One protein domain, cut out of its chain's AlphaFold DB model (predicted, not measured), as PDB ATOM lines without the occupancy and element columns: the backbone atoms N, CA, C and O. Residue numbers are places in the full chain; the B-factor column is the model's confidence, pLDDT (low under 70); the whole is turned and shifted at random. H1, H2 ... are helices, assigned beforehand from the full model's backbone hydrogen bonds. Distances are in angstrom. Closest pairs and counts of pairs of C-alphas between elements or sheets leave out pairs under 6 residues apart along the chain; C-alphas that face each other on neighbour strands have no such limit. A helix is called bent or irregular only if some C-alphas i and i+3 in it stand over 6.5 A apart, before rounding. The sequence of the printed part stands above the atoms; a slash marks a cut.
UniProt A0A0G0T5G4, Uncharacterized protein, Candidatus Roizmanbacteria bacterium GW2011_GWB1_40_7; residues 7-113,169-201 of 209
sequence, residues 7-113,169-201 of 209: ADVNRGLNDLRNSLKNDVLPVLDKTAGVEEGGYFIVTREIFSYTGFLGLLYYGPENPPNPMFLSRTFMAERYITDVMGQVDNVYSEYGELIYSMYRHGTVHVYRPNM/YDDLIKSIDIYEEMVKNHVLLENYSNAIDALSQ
ATOM      1  N   ALA A   7     121.046 229.520 123.647       94.81
ATOM      2  CA  ALA A   7     119.691 229.690 123.131       94.81
ATOM      3  C   ALA A   7     119.461 228.918 121.819       94.81
ATOM      4  O   ALA A   7     118.364 228.400 121.601       94.81
ATOM      5  N   ASP A   8     120.483 228.825 120.962       93.44
ATOM      6  CA  ASP A   8     120.423 228.027 119.734       93.44
ATOM      7  C   ASP A   8     120.370 226.529 120.061       93.44
ATOM      8  O   ASP A   8     119.540 225.818 119.498       93.44
ATOM      9  N   VAL A   9     121.186 226.076 121.025       93.81
ATOM     10  CA  VAL A   9     121.168 224.693 121.533       93.81
ATOM     11  C   VAL A   9     119.783 224.332 122.053       93.81
ATOM     12  O   VAL A   9     119.186 223.366 121.583       93.81
ATOM     13  N   ASN A  10     119.239 225.129 122.975       95.12
ATOM     14  CA  ASN A  10     117.947 224.843 123.599       95.12
ATOM     15  C   ASN A  10     116.825 224.788 122.560       95.12
ATOM     16  O   ASN A  10     115.929 223.949 122.650       95.12
ATOM     17  N   ARG A  11     116.874 225.652 121.537       96.44
ATOM     18  CA  ARG A  11     115.933 225.581 120.412       96.44
ATOM     19  C   ARG A  11     116.083 224.268 119.648       96.44
ATOM     20  O   ARG A  11     115.093 223.566 119.490       96.44
ATOM     21  N   GLY A  12     117.301 223.916 119.233       95.44
ATOM     22  CA  GLY A  12     117.555 222.693 118.473       95.44
ATOM     23  C   GLY A  12     117.176 221.420 119.236       95.44
ATOM     24  O   GLY A  12     116.580 220.514 118.658       95.44
ATOM     25  N   LEU A  13     117.454 221.356 120.540       96.00
ATOM     26  CA  LEU A  13     117.058 220.222 121.382       96.00
ATOM     27  C   LEU A  13     115.539 220.162 121.598       96.00
ATOM     28  O   LEU A  13     114.969 219.074 121.601       96.00
ATOM     29  N   ASN A  14     114.857 221.306 121.703       97.31
ATOM     30  CA  ASN A  14     113.392 221.337 121.748       97.31
ATOM     31  C   ASN A  14     112.756 220.875 120.436       97.31
ATOM     32  O   ASN A  14     111.797 220.102 120.465       97.31
ATOM     33  N   ASP A  15     113.302 221.294 119.296       96.75
ATOM     34  CA  ASP A  15     112.864 220.804 117.991       96.75
ATOM     35  C   ASP A  15     113.072 219.286 117.894       96.75
ATOM     36  O   ASP A  15     112.164 218.570 117.475       96.75
ATOM     37  N   LEU A  16     114.200 218.769 118.392       95.81
ATOM     38  CA  LEU A  16     114.474 217.332 118.440       95.81
ATOM     39  C   LEU A  16     113.462 216.558 119.296       95.81
ATOM     40  O   LEU A  16     112.963 215.520 118.861       95.81
ATOM     41  N   ARG A  17     113.124 217.064 120.492       96.62
ATOM     42  CA  ARG A  17     112.083 216.472 121.356       96.62
ATOM     43  C   ARG A  17     110.734 216.425 120.638       96.62
ATOM     44  O   ARG A  17     110.030 215.419 120.717       96.62
ATOM     45  N   ASN A  18     110.382 217.499 119.931       96.50
ATOM     46  CA  ASN A  18     109.141 217.572 119.165       96.50
ATOM     47  C   ASN A  18     109.127 216.559 118.015       96.50
ATOM     48  O   ASN A  18     108.126 215.866 117.848       96.50
ATOM     49  N   SER A  19     110.226 216.421 117.271       96.12
ATOM     50  CA  SER A  19     110.343 215.420 116.205       96.12
ATOM     51  C   SER A  19     110.242 213.997 116.756       96.12
ATOM     52  O   SER A  19     109.390 213.238 116.305       96.12
ATOM     53  N   LEU A  20     110.977 213.668 117.828       94.44
ATOM     54  CA  LEU A  20     110.862 212.372 118.516       94.44
ATOM     55  C   LEU A  20     109.427 212.068 118.946       94.44
ATOM     56  O   LEU A  20     108.930 210.961 118.747       94.44
ATOM     57  N   LYS A  21     108.740 213.047 119.542       93.94
ATOM     58  CA  LYS A  21     107.338 212.903 119.934       93.94
ATOM     59  C   LYS A  21     106.440 212.640 118.725       93.94
ATOM     60  O   LYS A  21     105.588 211.764 118.805       93.94
ATOM     61  N   ASN A  22     106.619 213.370 117.632       93.62
ATOM     62  CA  ASN A  22     105.771 213.238 116.450       93.62
ATOM     63  C   ASN A  22     106.031 211.937 115.675       93.62
ATOM     64  O   ASN A  22     105.083 211.363 115.144       93.62
ATOM     65  N   ASP A  23     107.271 211.453 115.659       92.25
ATOM     66  CA  ASP A  23     107.657 210.260 114.901       92.25
ATOM     67  C   ASP A  23     107.404 208.966 115.686       92.25
ATOM     68  O   ASP A  23     106.955 207.963 115.129       92.25
ATOM     69  N   VAL A  24     107.678 208.973 116.996       91.25
ATOM     70  CA  VAL A  24     107.687 207.754 117.817       91.25
ATOM     71  C   VAL A  24     106.379 207.552 118.577       91.25
ATOM     72  O   VAL A  24     105.861 206.430 118.626       91.25
ATOM     73  N   LEU A  25     105.820 208.612 119.172       88.44
ATOM     74  CA  LEU A  25     104.663 208.485 120.063       88.44
ATOM     75  C   LEU A  25     103.433 207.866 119.373       88.44
ATOM     76  O   LEU A  25     102.834 206.981 119.984       88.44
ATOM     77  N   PRO A  26     103.088 208.203 118.110       86.56
ATOM     78  CA  PRO A  26     101.957 207.573 117.421       86.56
ATOM     79  C   PRO A  26     102.087 206.052 117.259       86.56
ATOM     80  O   PRO A  26     101.083 205.355 117.149       86.56
ATOM     81  N   VAL A  27     103.315 205.523 117.251       83.44
ATOM     82  CA  VAL A  27     103.594 204.083 117.115       83.44
ATOM     83  C   VAL A  27     103.617 203.377 118.483       83.44
ATOM     84  O   VAL A  27     103.345 202.171 118.588       83.44
ATOM     85  N   LEU A  28     103.941 204.121 119.545       82.62
ATOM     86  CA  LEU A  28     103.932 203.644 120.931       82.62
ATOM     87  C   LEU A  28     102.542 203.645 121.567       82.62
ATOM     88  O   LEU A  28     102.279 202.810 122.438       82.62
ATOM     89  N   ASP A  29     101.691 204.589 121.173       72.06
ATOM     90  CA  ASP A  29     100.426 204.859 121.838       72.06
ATOM     91  C   ASP A  29      99.426 203.706 121.668       72.06
ATOM     92  O   ASP A  29      98.947 203.398 120.576       72.06
ATOM     93  N   LYS A  30      99.078 203.072 122.791       58.75
ATOM     94  CA  LYS A  30      98.042 202.033 122.845       58.75
ATOM     95  C   LYS A  30      96.640 202.609 122.630       58.75
ATOM     96  O   LYS A  30      95.757 201.885 122.180       58.75
ATOM     97  N   THR A  31      96.425 203.892 122.928       51.88
ATOM     98  CA  THR A  31      95.123 204.555 122.754       51.88
ATOM     99  C   THR A  31      94.778 204.802 121.285       51.88
ATOM    100  O   THR A  31      93.603 204.934 120.953       51.88
ATOM    101  N   ALA A  32      95.768 204.724 120.387       50.88
ATOM    102  CA  ALA A  32      95.561 204.678 118.940       50.88
ATOM    103  C   ALA A  32      95.014 203.320 118.438       50.88
ATOM    104  O   ALA A  32      94.820 203.144 117.237       50.88
ATOM    105  N   GLY A  33      94.776 202.346 119.330       46.25
ATOM    106  CA  GLY A  33      94.261 201.016 118.981       46.25
ATOM    107  C   GLY A  33      95.307 200.070 118.381       46.25
ATOM    108  O   GLY A  33      94.948 199.044 117.808       46.25
ATOM    109  N   VAL A  34      96.599 200.398 118.494       52.78
ATOM    110  CA  VAL A  34      97.704 199.632 117.897       52.78
ATOM    111  C   VAL A  34      98.370 198.739 118.950       52.78
ATOM    112  O   VAL A  34      99.410 199.064 119.534       52.78
ATOM    113  N   GLU A  35      97.761 197.580 119.204       56.62
ATOM    114  CA  GLU A  35      98.322 196.558 120.105       56.62
ATOM    115  C   GLU A  35      99.491 195.785 119.468       56.62
ATOM    116  O   GLU A  35     100.401 195.327 120.164       56.62
ATOM    117  N   GLU A  36      99.527 195.715 118.136       63.12
ATOM    118  CA  GLU A  36     100.506 194.949 117.364       63.12
ATOM    119  C   GLU A  36     101.389 195.843 116.480       63.12
ATOM    120  O   GLU A  36     100.988 196.914 116.034       63.12
ATOM    121  N   GLY A  37     102.622 195.405 116.213       66.75
ATOM    122  CA  GLY A  37     103.579 196.153 115.392       66.75
ATOM    123  C   GLY A  37     104.325 197.267 116.139       66.75
ATOM    124  O   GLY A  37     104.234 197.421 117.358       66.75
ATOM    125  N   GLY A  38     105.158 198.012 115.411       69.94
ATOM    126  CA  GLY A  38     105.938 199.119 115.975       69.94
ATOM    127  C   GLY A  38     107.249 198.723 116.666       69.94
ATOM    128  O   GLY A  38     108.131 199.558 116.811       69.94
ATOM    129  N   TYR A  39     107.423 197.451 117.039       80.00
ATOM    130  CA  TYR A  39     108.546 196.990 117.864       80.00
ATOM    131  C   TYR A  39     109.925 197.383 117.330       80.00
ATOM    132  O   TYR A  39     110.677 198.066 118.011       80.00
ATOM    133  N   PHE A  40     110.265 196.965 116.110       81.00
ATOM    134  CA  PHE A  40     111.595 197.239 115.569       81.00
ATOM    135  C   PHE A  40     111.707 198.631 114.939       81.00
ATOM    136  O   PHE A  40     112.767 199.243 115.011       81.00
ATOM    137  N   ILE A  41     110.621 199.154 114.358       84.62
ATOM    138  CA  ILE A  41     110.641 200.487 113.744       84.62
ATOM    139  C   ILE A  41     110.857 201.580 114.794       84.62
ATOM    140  O   ILE A  41     111.681 202.454 114.569       84.62
ATOM    141  N   VAL A  42     110.235 201.479 115.975       88.44
ATOM    142  CA  VAL A  42     110.470 202.430 117.073       88.44
ATOM    143  C   VAL A  42     111.923 202.381 117.527       88.44
ATOM    144  O   VAL A  42     112.562 203.419 117.647       88.44
ATOM    145  N   THR A  43     112.470 201.181 117.719       89.12
ATOM    146  CA  THR A  43     113.885 201.002 118.066       89.12
ATOM    147  C   THR A  43     114.808 201.635 117.021       89.12
ATOM    148  O   THR A  43     115.768 202.315 117.376       89.12
ATOM    149  N   ARG A  44     114.504 201.453 115.730       87.94
ATOM    150  CA  ARG A  44     115.260 202.048 114.621       87.94
ATOM    151  C   ARG A  44     115.194 203.573 114.624       87.94
ATOM    152  O   ARG A  44     116.229 204.212 114.435       87.94
ATOM    153  N   GLU A  45     114.012 204.147 114.824       91.12
ATOM    154  CA  GLU A  45     113.862 205.600 114.901       91.12
ATOM    155  C   GLU A  45     114.640 206.156 116.094       91.12
ATOM    156  O   GLU A  45     115.532 206.982 115.909       91.12
ATOM    157  N   ILE A  46     114.415 205.616 117.297       93.75
ATOM    158  CA  ILE A  46     115.124 206.027 118.517       93.75
ATOM    159  C   ILE A  46     116.639 205.980 118.305       93.75
ATOM    160  O   ILE A  46     117.305 206.983 118.539       93.75
ATOM    161  N   PHE A  47     117.203 204.873 117.818       92.62
ATOM    162  CA  PHE A  47     118.656 204.795 117.649       92.62
ATOM    163  C   PHE A  47     119.204 205.677 116.523       92.62
ATOM    164  O   PHE A  47     120.384 206.026 116.552       92.62
ATOM    165  N   SER A  48     118.380 206.081 115.555       91.94
ATOM    166  CA  SER A  48     118.769 207.103 114.573       91.94
ATOM    167  C   SER A  48     118.911 208.474 115.245       91.94
ATOM    168  O   SER A  48     119.924 209.149 115.048       91.94
ATOM    169  N   TYR A  49     117.970 208.833 116.124       95.69
ATOM    170  CA  TYR A  49     118.071 210.021 116.981       95.69
ATOM    171  C   TYR A  49     119.263 209.947 117.941       95.69
ATOM    172  O   TYR A  49     119.990 210.926 118.091       95.69
ATOM    173  N   THR A  50     119.520 208.783 118.540       95.69
ATOM    174  CA  THR A  50     120.704 208.552 119.379       95.69
ATOM    175  C   THR A  50     122.003 208.741 118.598       95.69
ATOM    176  O   THR A  50     122.944 209.329 119.121       95.69
ATOM    177  N   GLY A  51     122.064 208.300 117.337       94.12
ATOM    178  CA  GLY A  51     123.220 208.533 116.470       94.12
ATOM    179  C   GLY A  51     123.474 210.016 116.208       94.12
ATOM    180  O   GLY A  51     124.607 210.481 116.330       94.12
ATOM    181  N   PHE A  52     122.411 210.771 115.925       94.81
ATOM    182  CA  PHE A  52     122.488 212.223 115.774       94.81
ATOM    183  C   PHE A  52     122.943 212.916 117.068       94.81
ATOM    184  O   PHE A  52     123.874 213.718 117.044       94.81
ATOM    185  N   LEU A  53     122.347 212.563 118.209       96.94
ATOM    186  CA  LEU A  53     122.733 213.081 119.524       96.94
ATOM    187  C   LEU A  53     124.181 212.740 119.887       96.94
ATOM    188  O   LEU A  53     124.886 213.581 120.438       96.94
ATOM    189  N   GLY A  54     124.649 211.547 119.526       96.12
ATOM    190  CA  GLY A  54     126.043 211.158 119.693       96.12
ATOM    191  C   GLY A  54     127.002 212.023 118.895       96.12
ATOM    192  O   GLY A  54     128.030 212.435 119.431       96.12
ATOM    193  N   LEU A  55     126.645 212.375 117.659       94.94
ATOM    194  CA  LEU A  55     127.427 213.323 116.871       94.94
ATOM    195  C   LEU A  55     127.462 214.717 117.519       94.94
ATOM    196  O   LEU A  55     128.527 215.325 117.570       94.94
ATOM    197  N   LEU A  56     126.337 215.212 118.046       95.31
ATOM    198  CA  LEU A  56     126.301 216.499 118.754       95.31
ATOM    199  C   LEU A  56     127.149 216.480 120.036       95.31
ATOM    200  O   LEU A  56     127.860 217.439 120.333       95.31
ATOM    201  N   TYR A  57     127.081 215.388 120.799       96.12
ATOM    202  CA  TYR A  57     127.814 215.217 122.052       96.12
ATOM    203  C   TYR A  57     129.324 215.096 121.832       96.12
ATOM    204  O   TYR A  57     130.105 215.781 122.497       96.12
ATOM    205  N   TYR A  58     129.740 214.257 120.884       93.75
ATOM    206  CA  TYR A  58     131.154 213.993 120.628       93.75
ATOM    207  C   TYR A  58     131.814 215.080 119.765       93.75
ATOM    208  O   TYR A  58     132.989 215.385 119.958       93.75
ATOM    209  N   GLY A  59     131.057 215.690 118.847       91.31
ATOM    210  CA  GLY A  59     131.564 216.616 117.836       91.31
ATOM    211  C   GLY A  59     132.291 215.901 116.682       91.31
ATOM    212  O   GLY A  59     132.703 214.749 116.815       91.31
ATOM    213  N   PRO A  60     132.452 216.538 115.510       86.06
ATOM    214  CA  PRO A  60     133.227 215.981 114.404       86.06
ATOM    215  C   PRO A  60     134.745 216.085 114.646       86.06
ATOM    216  O   PRO A  60     135.211 216.926 115.413       86.06
ATOM    217  N   GLU A  61     135.537 215.273 113.933       81.12
ATOM    218  CA  GLU A  61     136.990 215.487 113.803       81.12
ATOM    219  C   GLU A  61     137.288 216.901 113.250       81.12
ATOM    220  O   GLU A  61     136.482 217.475 112.515       81.12
ATOM    221  N   ASN A  62     138.458 217.462 113.581       74.19
ATOM    222  CA  ASN A  62     138.952 218.710 112.994       74.19
ATOM    223  C   ASN A  62     140.229 218.426 112.172       74.19
ATOM    224  O   ASN A  62     141.255 218.090 112.770       74.19
ATOM    225  N   PRO A  63     140.200 218.549 110.829       74.31
ATOM    226  CA  PRO A  63     139.086 219.027 110.002       74.31
ATOM    227  C   PRO A  63     137.933 218.009 109.881       74.31
ATOM    228  O   PRO A  63     138.185 216.803 109.951       74.31
ATOM    229  N   PRO A  64     136.685 218.464 109.640       72.38
ATOM    230  CA  PRO A  64     135.540 217.571 109.494       72.38
ATOM    231  C   PRO A  64     135.730 216.601 108.332       72.38
ATOM    232  O   PRO A  64     135.852 217.003 107.174       72.38
ATOM    233  N   ASN A  65     135.722 215.308 108.637       76.19
ATOM    234  CA  ASN A  65     135.665 214.252 107.638       76.19
ATOM    235  C   ASN A  65     134.207 213.778 107.505       76.19
ATOM    236  O   ASN A  65     133.666 213.251 108.474       76.19
ATOM    237  N   PRO A  66     133.554 213.898 106.336       70.38
ATOM    238  CA  PRO A  66     132.170 213.451 106.163       70.38
ATOM    239  C   PRO A  66     131.942 211.973 106.517       70.38
ATOM    240  O   PRO A  66     130.889 211.623 107.044       70.38
ATOM    241  N   MET A  67     132.941 211.099 106.319       70.44
ATOM    242  CA  MET A  67     132.833 209.697 106.748       70.44
ATOM    243  C   MET A  67     132.768 209.557 108.272       70.44
ATOM    244  O   MET A  67     132.177 208.602 108.779       70.44
ATOM    245  N   PHE A  68     133.355 210.502 109.012       73.69
ATOM    246  CA  PHE A  68     133.353 210.509 110.470       73.69
ATOM    247  C   PHE A  68     131.937 210.641 111.030       73.69
ATOM    248  O   PHE A  68     131.609 209.933 111.973       73.69
ATOM    249  N   LEU A  69     131.073 211.437 110.390       74.12
ATOM    250  CA  LEU A  69     129.693 211.702 110.832       74.12
ATOM    251  C   LEU A  69     128.812 210.440 110.912       74.12
ATOM    252  O   LEU A  69     127.768 210.455 111.554       74.12
ATOM    253  N   SER A  70     129.233 209.346 110.269       71.75
ATOM    254  CA  SER A  70     128.532 208.056 110.257       71.75
ATOM    255  C   SER A  70     129.110 207.003 111.211       71.75
ATOM    256  O   SER A  70     128.651 205.854 111.206       71.75
ATOM    257  N   ARG A  71     130.132 207.343 112.011       82.94
ATOM    258  CA  ARG A  71     130.788 206.370 112.895       82.94
ATOM    259  C   ARG A  71     129.902 206.008 114.090       82.94
ATOM    260  O   ARG A  71     129.310 206.863 114.739       82.94
ATOM    261  N   THR A  72     129.857 204.715 114.397       87.12
ATOM    262  CA  THR A  72     128.953 204.121 115.397       87.12
ATOM    263  C   THR A  72     129.324 204.491 116.827       87.12
ATOM    264  O   THR A  72     128.436 204.733 117.642       87.12
ATOM    265  N   PHE A  73     130.625 204.637 117.097       90.62
ATOM    266  CA  PHE A  73     131.141 204.873 118.442       90.62
ATOM    267  C   PHE A  73     130.602 206.159 119.089       90.62
ATOM    268  O   PHE A  73     130.535 206.242 120.308       90.62
ATOM    269  N   MET A  74     130.206 207.175 118.310       93.38
ATOM    270  CA  MET A  74     129.637 208.406 118.875       93.38
ATOM    271  C   MET A  74     128.277 208.153 119.528       93.38
ATOM    272  O   MET A  74     127.991 208.681 120.601       93.38
ATOM    273  N   ALA A  75     127.455 207.310 118.902       94.19
ATOM    274  CA  ALA A  75     126.183 206.886 119.469       94.19
ATOM    275  C   ALA A  75     126.404 206.007 120.704       94.19
ATOM    276  O   ALA A  75     125.752 206.214 121.721       94.19
ATOM    277  N   GLU A  76     127.361 205.074 120.636       94.75
ATOM    278  CA  GLU A  76     127.753 204.234 121.777       94.75
ATOM    279  C   GLU A  76     128.158 205.105 122.970       94.75
ATOM    280  O   GLU A  76     127.618 204.921 124.056       94.75
ATOM    281  N   ARG A  77     129.003 206.123 122.749       95.38
ATOM    282  CA  ARG A  77     129.400 207.095 123.780       95.38
ATOM    283  C   ARG A  77     128.218 207.857 124.358       95.38
ATOM    284  O   ARG A  77     128.136 208.016 125.568       95.38
ATOM    285  N   TYR A  78     127.283 208.306 123.528       97.56
ATOM    286  CA  TYR A  78     126.090 208.983 124.037       97.56
ATOM    287  C   TYR A  78     125.227 208.059 124.903       97.56
ATOM    288  O   TYR A  78     124.749 208.468 125.961       97.56
ATOM    289  N   ILE A  79     125.059 206.799 124.492       97.50
ATOM    290  CA  ILE A  79     124.318 205.808 125.276       97.50
ATOM    291  C   ILE A  79     125.028 205.563 126.611       97.50
ATOM    292  O   ILE A  79     124.396 205.654 127.661       97.50
ATOM    293  N   THR A  80     126.334 205.296 126.603       97.38
ATOM    294  CA  THR A  80     127.064 204.956 127.833       97.38
ATOM    295  C   THR A  80     127.206 206.137 128.784       97.38
ATOM    296  O   THR A  80     127.065 205.955 129.995       97.38
ATOM    297  N   ASP A  81     127.467 207.334 128.252       97.75
ATOM    298  CA  ASP A  81     127.857 208.503 129.044       97.75
ATOM    299  C   ASP A  81     126.650 209.365 129.441       97.75
ATOM    300  O   ASP A  81     126.625 209.928 130.536       97.75
ATOM    301  N   VAL A  82     125.650 209.491 128.559       98.31
ATOM    302  CA  VAL A  82     124.482 210.362 128.773       98.31
ATOM    303  C   VAL A  82     123.263 209.540 129.166       98.31
ATOM    304  O   VAL A  82     122.695 209.776 130.232       98.31
ATOM    305  N   MET A  83     122.871 208.535 128.373       98.50
ATOM    306  CA  MET A  83     121.752 207.663 128.773       98.50
ATOM    307  C   MET A  83     122.096 206.846 130.027       98.50
ATOM    308  O   MET A  83     121.219 206.599 130.850       98.50
ATOM    309  N   GLY A  84     123.376 206.530 130.242       98.06
ATOM    310  CA  GLY A  84     123.893 205.948 131.485       98.06
ATOM    311  C   GLY A  84     123.568 206.742 132.753       98.06
ATOM    312  O   GLY A  84     123.393 206.160 133.821       98.06
ATOM    313  N   GLN A  85     123.412 208.066 132.641       98.38
ATOM    314  CA  GLN A  85     122.975 208.915 133.755       98.38
ATOM    315  C   GLN A  85     121.458 208.848 133.997       98.38
ATOM    316  O   GLN A  85     121.004 209.172 135.093       98.38
ATOM    317  N   VAL A  86     120.669 208.419 133.003       98.31
ATOM    318  CA  VAL A  86     119.231 208.140 133.164       98.31
ATOM    319  C   VAL A  86     119.028 206.802 133.874       98.31
ATOM    320  O   VAL A  86     118.234 206.708 134.812       98.31
ATOM    321  N   ASP A  87     119.742 205.769 133.425       97.69
ATOM    322  CA  ASP A  87     119.752 204.434 134.019       97.69
ATOM    323  C   ASP A  87     121.119 203.775 133.778       97.69
ATOM    324  O   ASP A  87     121.576 203.649 132.640       97.69
ATOM    325  N   ASN A  88     121.756 203.308 134.855       97.38
ATOM    326  CA  ASN A  88     123.092 202.711 134.816       97.38
ATOM    327  C   ASN A  88     123.175 201.468 133.911       97.38
ATOM    328  O   ASN A  88     124.263 201.105 133.462       97.38
ATOM    329  N   VAL A  89     122.042 200.830 133.594       96.94
ATOM    330  CA  VAL A  89     121.993 199.714 132.638       96.94
ATOM    331  C   VAL A  89     122.564 200.097 131.265       96.94
ATOM    332  O   VAL A  89     123.152 199.256 130.588       96.94
ATOM    333  N   TYR A  90     122.450 201.365 130.854       97.69
ATOM    334  CA  TYR A  90     123.027 201.841 129.596       97.69
ATOM    335  C   TYR A  90     124.543 202.021 129.673       97.69
ATOM    336  O   TYR A  90     125.221 201.818 128.671       97.69
ATOM    337  N   SER A  91     125.101 202.345 130.841       97.12
ATOM    338  CA  SER A  91     126.558 202.352 131.020       97.12
ATOM    339  C   SER A  91     127.139 200.939 130.961       97.12
ATOM    340  O   SER A  91     128.245 200.756 130.464       97.12
ATOM    341  N   GLU A  92     126.390 199.939 131.431       96.12
ATOM    342  CA  GLU A  92     126.823 198.537 131.448       96.12
ATOM    343  C   GLU A  92     126.643 197.841 130.091       96.12
ATOM    344  O   GLU A  92     127.548 197.155 129.619       96.12
ATOM    345  N   TYR A  93     125.492 198.033 129.439       94.88
ATOM    346  CA  TYR A  93     125.110 197.297 128.227       94.88
ATOM    347  C   TYR A  93     124.974 198.174 126.975       94.88
ATOM    348  O   TYR A  93     124.615 197.661 125.915       94.88
ATOM    349  N   GLY A  94     125.251 199.478 127.050       92.81
ATOM    350  CA  GLY A  94     125.037 200.440 125.958       92.81
ATOM    351  C   GLY A  94     125.716 200.066 124.646       92.81
ATOM    352  O   GLY A  94     125.083 200.083 123.587       92.81
ATOM    353  N   GLU A  95     126.981 199.654 124.724       91.38
ATOM    354  CA  GLU A  95     127.752 199.193 123.567       91.38
ATOM    355  C   GLU A  95     127.130 197.938 122.938       91.38
ATOM    356  O   GLU A  95     126.964 197.867 121.719       91.38
ATOM    357  N   LEU A  96     126.713 196.972 123.764       89.81
ATOM    358  CA  LEU A  96     126.066 195.739 123.313       89.81
ATOM    359  C   LEU A  96     124.738 196.033 122.603       89.81
ATOM    360  O   LEU A  96     124.506 195.541 121.498       89.81
ATOM    361  N   ILE A  97     123.894 196.872 123.210       90.06
ATOM    362  CA  ILE A  97     122.600 197.303 122.662       90.06
ATOM    363  C   ILE A  97     122.797 197.917 121.273       90.06
ATOM    364  O   ILE A  97     122.149 197.505 120.303       90.06
ATOM    365  N   TYR A  98     123.704 198.889 121.164       89.81
ATOM    366  CA  TYR A  98     123.914 199.593 119.906       89.81
ATOM    367  C   TYR A  98     124.578 198.703 118.855       89.81
ATOM    368  O   TYR A  98     124.175 198.735 117.693       89.81
ATOM    369  N   SER A  99     125.516 197.843 119.253       86.62
ATOM    370  CA  SER A  99     126.160 196.871 118.362       86.62
ATOM    371  C   SER A  99     125.146 195.905 117.752       86.62
ATOM    372  O   SER A  99     125.137 195.704 116.535       86.62
ATOM    373  N   MET A 100     124.238 195.352 118.564       85.69
ATOM    374  CA  MET A 100     123.164 194.470 118.088       85.69
ATOM    375  C   MET A 100     122.228 195.177 117.099       85.69
ATOM    376  O   MET A 100     121.769 194.563 116.132       85.69
ATOM    377  N   TYR A 101     121.955 196.468 117.319       85.44
ATOM    378  CA  TYR A 101     121.153 197.280 116.405       85.44
ATOM    379  C   TYR A 101     121.896 197.573 115.098       85.44
ATOM    380  O   TYR A 101     121.357 197.350 114.016       85.44
ATOM    381  N   ARG A 102     123.129 198.080 115.193       80.38
ATOM    382  CA  ARG A 102     123.847 198.697 114.077       80.38
ATOM    383  C   ARG A 102     124.540 197.695 113.167       80.38
ATOM    384  O   ARG A 102     124.649 197.947 111.968       80.38
ATOM    385  N   HIS A 103     125.000 196.580 113.729       71.94
ATOM    386  CA  HIS A 103     125.505 195.457 112.948       71.94
ATOM    387  C   HIS A 103     124.388 194.527 112.490       71.94
ATOM    388  O   HIS A 103     124.606 193.772 111.547       71.94
ATOM    389  N   GLY A 104     123.191 194.628 113.078       58.28
ATOM    390  CA  GLY A 104     121.961 194.244 112.401       58.28
ATOM    391  C   GLY A 104     121.858 195.003 111.087       58.28
ATOM    392  O   GLY A 104     122.089 196.209 111.033       58.28
ATOM    393  N   THR A 105     121.529 194.326 109.991       51.06
ATOM    394  CA  THR A 105     121.157 195.057 108.782       51.06
ATOM    395  C   THR A 105     119.965 195.937 109.155       51.06
ATOM    396  O   THR A 105     118.874 195.428 109.356       51.06
ATOM    397  N   VAL A 106     120.141 197.261 109.221       55.97
ATOM    398  CA  VAL A 106     119.032 198.233 109.370       55.97
ATOM    399  C   VAL A 106     117.947 197.998 108.294       55.97
ATOM    400  O   VAL A 106     116.792 198.395 108.437       55.97
ATOM    401  N   HIS A 107     118.331 197.297 107.223       57.28
ATOM    402  CA  HIS A 107     117.512 196.833 106.110       57.28
ATOM    403  C   HIS A 107     116.786 195.494 106.325       57.28
ATOM    404  O   HIS A 107     115.892 195.185 105.543       57.28
ATOM    405  N   VAL A 108     117.135 194.693 107.336       61.16
ATOM    406  CA  VAL A 108     116.377 193.482 107.681       61.16
ATOM    407  C   VAL A 108     115.477 193.780 108.871       61.16
ATOM    408  O   VAL A 108     115.843 194.485 109.803       61.16
ATOM    409  N   TYR A 109     114.264 193.242 108.838       63.81
ATOM    410  CA  TYR A 109     113.204 193.520 109.813       63.81
ATOM    411  C   TYR A 109     113.481 192.942 111.223       63.81
ATOM    412  O   TYR A 109     112.567 192.821 112.039       63.81
ATOM    413  N   ARG A 110     114.715 192.500 111.505       64.62
ATOM    414  CA  ARG A 110     115.121 191.849 112.755       64.62
ATOM    415  C   ARG A 110     116.566 192.219 113.113       64.62
ATOM    416  O   ARG A 110     117.427 192.149 112.243       64.62
ATOM    417  N   PRO A 111     116.863 192.564 114.371       66.81
ATOM    418  CA  PRO A 111     118.243 192.734 114.802       66.81
ATOM    419  C   PRO A 111     119.061 191.444 114.692       66.81
ATOM    420  O   PRO A 111     118.497 190.346 114.701       66.81
ATOM    421  N   ASN A 112     120.387 191.575 114.669       73.88
ATOM    422  CA  ASN A 112     121.264 190.411 114.673       73.88
ATOM    423  C   ASN A 112     121.366 189.783 116.066       73.88
ATOM    424  O   ASN A 112     121.370 190.466 117.091       73.88
ATOM    425  N   MET A 113     121.491 188.461 116.069       85.94
ATOM    426  CA  MET A 113     121.990 187.705 117.207       85.94
ATOM    427  C   MET A 113     123.512 187.856 117.244       85.94
ATOM    428  O   MET A 113     124.163 187.740 116.203       85.94
ATOM    429  N   TYR A 169     112.093 205.105 124.669       95.88
ATOM    430  CA  TYR A 169     111.624 206.436 124.291       95.88
ATOM    431  C   TYR A 169     111.697 207.416 125.464       95.88
ATOM    432  O   TYR A 169     112.303 208.480 125.330       95.88
ATOM    433  N   ASP A 170     111.133 207.046 126.617       96.69
ATOM    434  CA  ASP A 170     111.127 207.903 127.806       96.69
ATOM    435  C   ASP A 170     112.552 208.244 128.266       96.69
ATOM    436  O   ASP A 170     112.826 209.372 128.681       96.69
ATOM    437  N   ASP A 171     113.466 207.277 128.193       98.06
ATOM    438  CA  ASP A 171     114.855 207.452 128.607       98.06
ATOM    439  C   ASP A 171     115.650 208.303 127.615       98.06
ATOM    440  O   ASP A 171     116.450 209.130 128.051       98.06
ATOM    441  N   LEU A 172     115.388 208.192 126.307       97.88
ATOM    442  CA  LEU A 172     115.982 209.093 125.315       97.88
ATOM    443  C   LEU A 172     115.509 210.541 125.511       97.88
ATOM    444  O   LEU A 172     116.311 211.465 125.432       97.88
ATOM    445  N   ILE A 173     114.224 210.766 125.804       97.88
ATOM    446  CA  ILE A 173     113.725 212.120 126.097       97.88
ATOM    447  C   ILE A 173     114.446 212.705 127.319       97.88
ATOM    448  O   ILE A 173     114.955 213.823 127.248       97.88
ATOM    449  N   LYS A 174     114.572 211.931 128.404       98.44
ATOM    450  CA  LYS A 174     115.316 212.361 129.602       98.44
ATOM    451  C   LYS A 174     116.799 212.591 129.322       98.44
ATOM    452  O   LYS A 174     117.387 213.503 129.895       98.44
ATOM    453  N   SER A 175     117.424 211.795 128.452       98.50
ATOM    454  CA  SER A 175     118.837 211.984 128.120       98.50
ATOM    455  C   SER A 175     119.078 213.285 127.354       98.50
ATOM    456  O   SER A 175     120.158 213.859 127.475       98.50
ATOM    457  N   ILE A 176     118.088 213.786 126.604       98.38
ATOM    458  CA  ILE A 176     118.162 215.118 125.986       98.38
ATOM    459  C   ILE A 176     118.175 216.203 127.069       98.38
ATOM    460  O   ILE A 176     118.963 217.136 126.954       98.38
ATOM    461  N   ASP A 177     117.384 216.064 128.140       97.69
ATOM    462  CA  ASP A 177     117.410 217.001 129.278       97.69
ATOM    463  C   ASP A 177     118.777 216.995 129.978       97.69
ATOM    464  O   ASP A 177     119.348 218.050 130.249       97.69
ATOM    465  N   ILE A 178     119.346 215.807 130.208       98.12
ATOM    466  CA  ILE A 178     120.700 215.668 130.769       98.12
ATOM    467  C   ILE A 178     121.729 216.318 129.840       98.12
ATOM    468  O   ILE A 178     122.578 217.083 130.294       98.12
ATOM    469  N   TYR A 179     121.647 216.052 128.536       97.94
ATOM    470  CA  TYR A 179     122.562 216.632 127.561       97.94
ATOM    471  C   TYR A 179     122.446 218.162 127.492       97.94
ATOM    472  O   TYR A 179     123.472 218.836 127.463       97.94
ATOM    473  N   GLU A 180     121.235 218.722 127.536       96.88
ATOM    474  CA  GLU A 180     121.003 220.173 127.581       96.88
ATOM    475  C   GLU A 180     121.720 220.823 128.774       96.88
ATOM    476  O   GLU A 180     122.378 221.857 128.627       96.88
ATOM    477  N   GLU A 181     121.675 220.182 129.943       96.69
ATOM    478  CA  GLU A 181     122.417 220.633 131.121       96.69
ATOM    479  C   GLU A 181     123.936 220.502 130.937       96.69
ATOM    480  O   GLU A 181     124.684 221.421 131.287       96.69
ATOM    481  N   MET A 182     124.406 219.406 130.337       96.50
ATOM    482  CA  MET A 182     125.830 219.180 130.070       96.50
ATOM    483  C   MET A 182     126.413 220.191 129.070       96.50
ATOM    484  O   MET A 182     127.547 220.638 129.251       96.50
ATOM    485  N   VAL A 183     125.656 220.606 128.048       94.62
ATOM    486  CA  VAL A 183     126.109 221.556 127.007       94.62
ATOM    487  C   VAL A 183     126.383 222.960 127.557       94.62
ATOM    488  O   VAL A 183     127.072 223.755 126.923       94.62
ATOM    489  N   LYS A 184     125.967 223.263 128.792       92.06
ATOM    490  CA  LYS A 184     126.415 224.476 129.501       92.06
ATOM    491  C   LYS A 184     127.939 224.500 129.716       92.06
ATOM    492  O   LYS A 184     128.506 225.564 129.958       92.06
ATOM    493  N   ASN A 185     128.612 223.352 129.603       92.19
ATOM    494  CA  ASN A 185     130.065 223.252 129.515       92.19
ATOM    495  C   ASN A 185     130.584 223.757 128.153       92.19
ATOM    496  O   ASN A 185     130.111 223.332 127.101       92.19
ATOM    497  N   HIS A 186     131.627 224.597 128.166       87.38
ATOM    498  CA  HIS A 186     132.202 225.192 126.952       87.38
ATOM    499  C   HIS A 186     132.633 224.162 125.892       87.38
ATOM    500  O   HIS A 186     132.439 224.401 124.703       87.38
ATOM    501  N   VAL A 187     133.200 223.021 126.297       92.19
ATOM    502  CA  VAL A 187     133.673 221.985 125.361       92.19
ATOM    503  C   VAL A 187     132.498 221.350 124.621       92.19
ATOM    504  O   VAL A 187     132.542 221.181 123.409       92.19
ATOM    505  N   LEU A 188     131.415 221.042 125.332       94.12
ATOM    506  CA  LEU A 188     130.240 220.421 124.719       94.12
ATOM    507  C   LEU A 188     129.450 221.406 123.848       94.12
ATOM    508  O   LEU A 188     128.887 220.998 122.833       94.12
ATOM    509  N   LEU A 189     129.458 222.698 124.184       94.38
ATOM    510  CA  LEU A 189     128.915 223.746 123.315       94.38
ATOM    511  C   LEU A 189     129.706 223.883 122.006       94.38
ATOM    512  O   LEU A 189     129.121 224.091 120.937       94.38
ATOM    513  N   GLU A 190     131.031 223.756 122.075       93.44
ATOM    514  CA  GLU A 190     131.889 223.726 120.894       93.44
ATOM    515  C   GLU A 190     131.619 222.476 120.045       93.44
ATOM    516  O   GLU A 190     131.377 222.608 118.847       93.44
ATOM    517  N   ASN A 191     131.544 221.288 120.658       94.38
ATOM    518  CA  ASN A 191     131.197 220.041 119.963       94.38
ATOM    519  C   ASN A 191     129.858 220.149 119.224       94.38
ATOM    520  O   ASN A 191     129.786 219.829 118.035       94.38
ATOM    521  N   TYR A 192     128.831 220.669 119.902       94.44
ATOM    522  CA  TYR A 192     127.524 220.930 119.305       94.44
ATOM    523  C   TYR A 192     127.645 221.866 118.099       94.44
ATOM    524  O   TYR A 192     127.157 221.550 117.013       94.44
ATOM    525  N   SER A 193     128.324 223.006 118.270       92.81
ATOM    526  CA  SER A 193     128.483 224.006 117.206       92.81
ATOM    527  C   SER A 193     129.171 223.408 115.981       92.81
ATOM    528  O   SER A 193     128.698 223.567 114.858       92.81
ATOM    529  N   ASN A 194     130.249 222.659 116.206       91.50
ATOM    530  CA  ASN A 194     131.030 222.025 115.151       91.50
ATOM    531  C   ASN A 194     130.209 220.968 114.408       91.50
ATOM    532  O   ASN A 194     130.290 220.871 113.184       91.50
ATOM    533  N   ALA A 195     129.404 220.188 115.132       92.44
ATOM    534  CA  ALA A 195     128.528 219.183 114.545       92.44
ATOM    535  C   ALA A 195     127.439 219.813 113.665       92.44
ATOM    536  O   ALA A 195     127.245 219.367 112.534       92.44
ATOM    537  N   ILE A 196     126.769 220.870 114.137       92.38
ATOM    538  CA  ILE A 196     125.747 221.585 113.354       92.38
ATOM    539  C   ILE A 196     126.356 222.247 112.111       92.38
ATOM    540  O   ILE A 196     125.801 222.114 111.014       92.38
ATOM    541  N   ASP A 197     127.514 222.899 112.251       89.50
ATOM    542  CA  ASP A 197     128.231 223.506 111.125       89.50
ATOM    543  C   ASP A 197     128.610 222.440 110.081       89.50
ATOM    544  O   ASP A 197     128.411 222.656 108.884       89.50
ATOM    545  N   ALA A 198     129.100 221.271 110.519       88.12
ATOM    546  CA  ALA A 198     129.468 220.165 109.634       88.12
ATOM    547  C   ALA A 198     128.257 219.565 108.900       88.12
ATOM    548  O   ALA A 198     128.335 219.309 107.700       88.12
ATOM    549  N   LEU A 199     127.131 219.378 109.593       87.94
ATOM    550  CA  LEU A 199     125.894 218.843 109.011       87.94
ATOM    551  C   LEU A 199     125.211 219.810 108.039       87.94
ATOM    552  O   LEU A 199     124.474 219.378 107.155       87.94
ATOM    553  N   SER A 200     125.458 221.111 108.186       86.94
ATOM    554  CA  SER A 200     124.931 222.140 107.285       86.94
ATOM    555  C   SER A 200     125.670 222.189 105.942       86.94
ATOM    556  O   SER A 200     125.193 222.826 105.001       86.94
ATOM    557  N   GLN A 201     126.830 221.532 105.833       83.44
ATOM    558  CA  GLN A 201     127.564 221.434 104.575       83.44
ATOM    559  C   GLN A 201     126.999 220.288 103.719       83.44
ATOM    560  O   GLN A 201     126.907 219.152 104.192       83.44
TER     561      GLN A 201
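Overview. This is residues 7 to 113 and 169 to 201 of the 209 residues of an uncharacterized protein of Candidatus Roizmanbacteria bacterium GW2011_GWB1_40_7 (UniProt A0A0G0T5G4). Three nearly aligned helices, H1, H2 and H5, form a small bundle with H2 in the middle of the domain. The hairpin H3 and H4 packs across one side of it through H3, and H6 crosses the end of H2. The printed part has 140 residues with six named helices, H1 to H6 in order, and no named strand: all helix. It is compact, with a radius of gyration of the C-alphas of 15.3 A and spans of 45 by 32 by 32 A.

Along the chain. H1, residues 7 to 28, begins at C-alpha 7 (119.691, 229.690, 123.131), is 30.5 A long and has a kink of 29 degrees near residue 22. H2, residues 39 to 58, is 28.4 A long. H3 is residues 73 to 86, H4 89 to 102, H5 169 to 182. H6, residues 186 to 199, ends at C-alpha 199 (125.894, 218.843, 109.011). H1, only just, and H4 are irregular: C-alphas 23 and 26 are 6.8 A apart, C-alphas 92 and 95 8.0 A.

Arrangement. H1 and H2, a helical hairpin, touch through residues 20 to 28 and 42 to 49 alone, at a shallow tilt of 12 degrees; the closest C-alphas, of Val 24 and Val 42, are 6.1 A apart. H5 touches H1, opposite ways at 6 degrees, closest at C-alphas 17 and 173, 6.6 A. H3 touches H2, about perpendicular at 81 degrees, closest at C-alphas 54 and 75, 4.3 A. H6 touches H2 at residues 55 to 58 of H2 alone, closest at C-alphas 56 and 192, 4.6 A. H4 is apart from H1. Every O i to N i+4 pair is within hydrogen-bond range in H5 and H6, but 16 of 18 in H1, 15 of 16 in H2, 7 of 10 in H3 and 8 of 10 in H4.

Size, cuts and confidence. The C-alphas farthest apart, of Gly 33 and Pro 63, are 49.1 A apart. Residues 114 to 168 are not printed; C-alphas 113 and 169 are 22.5 A apart. The link from H2 to H3 is long. Residues 30 to 38 and 104 to 111 have pLDDT under 70.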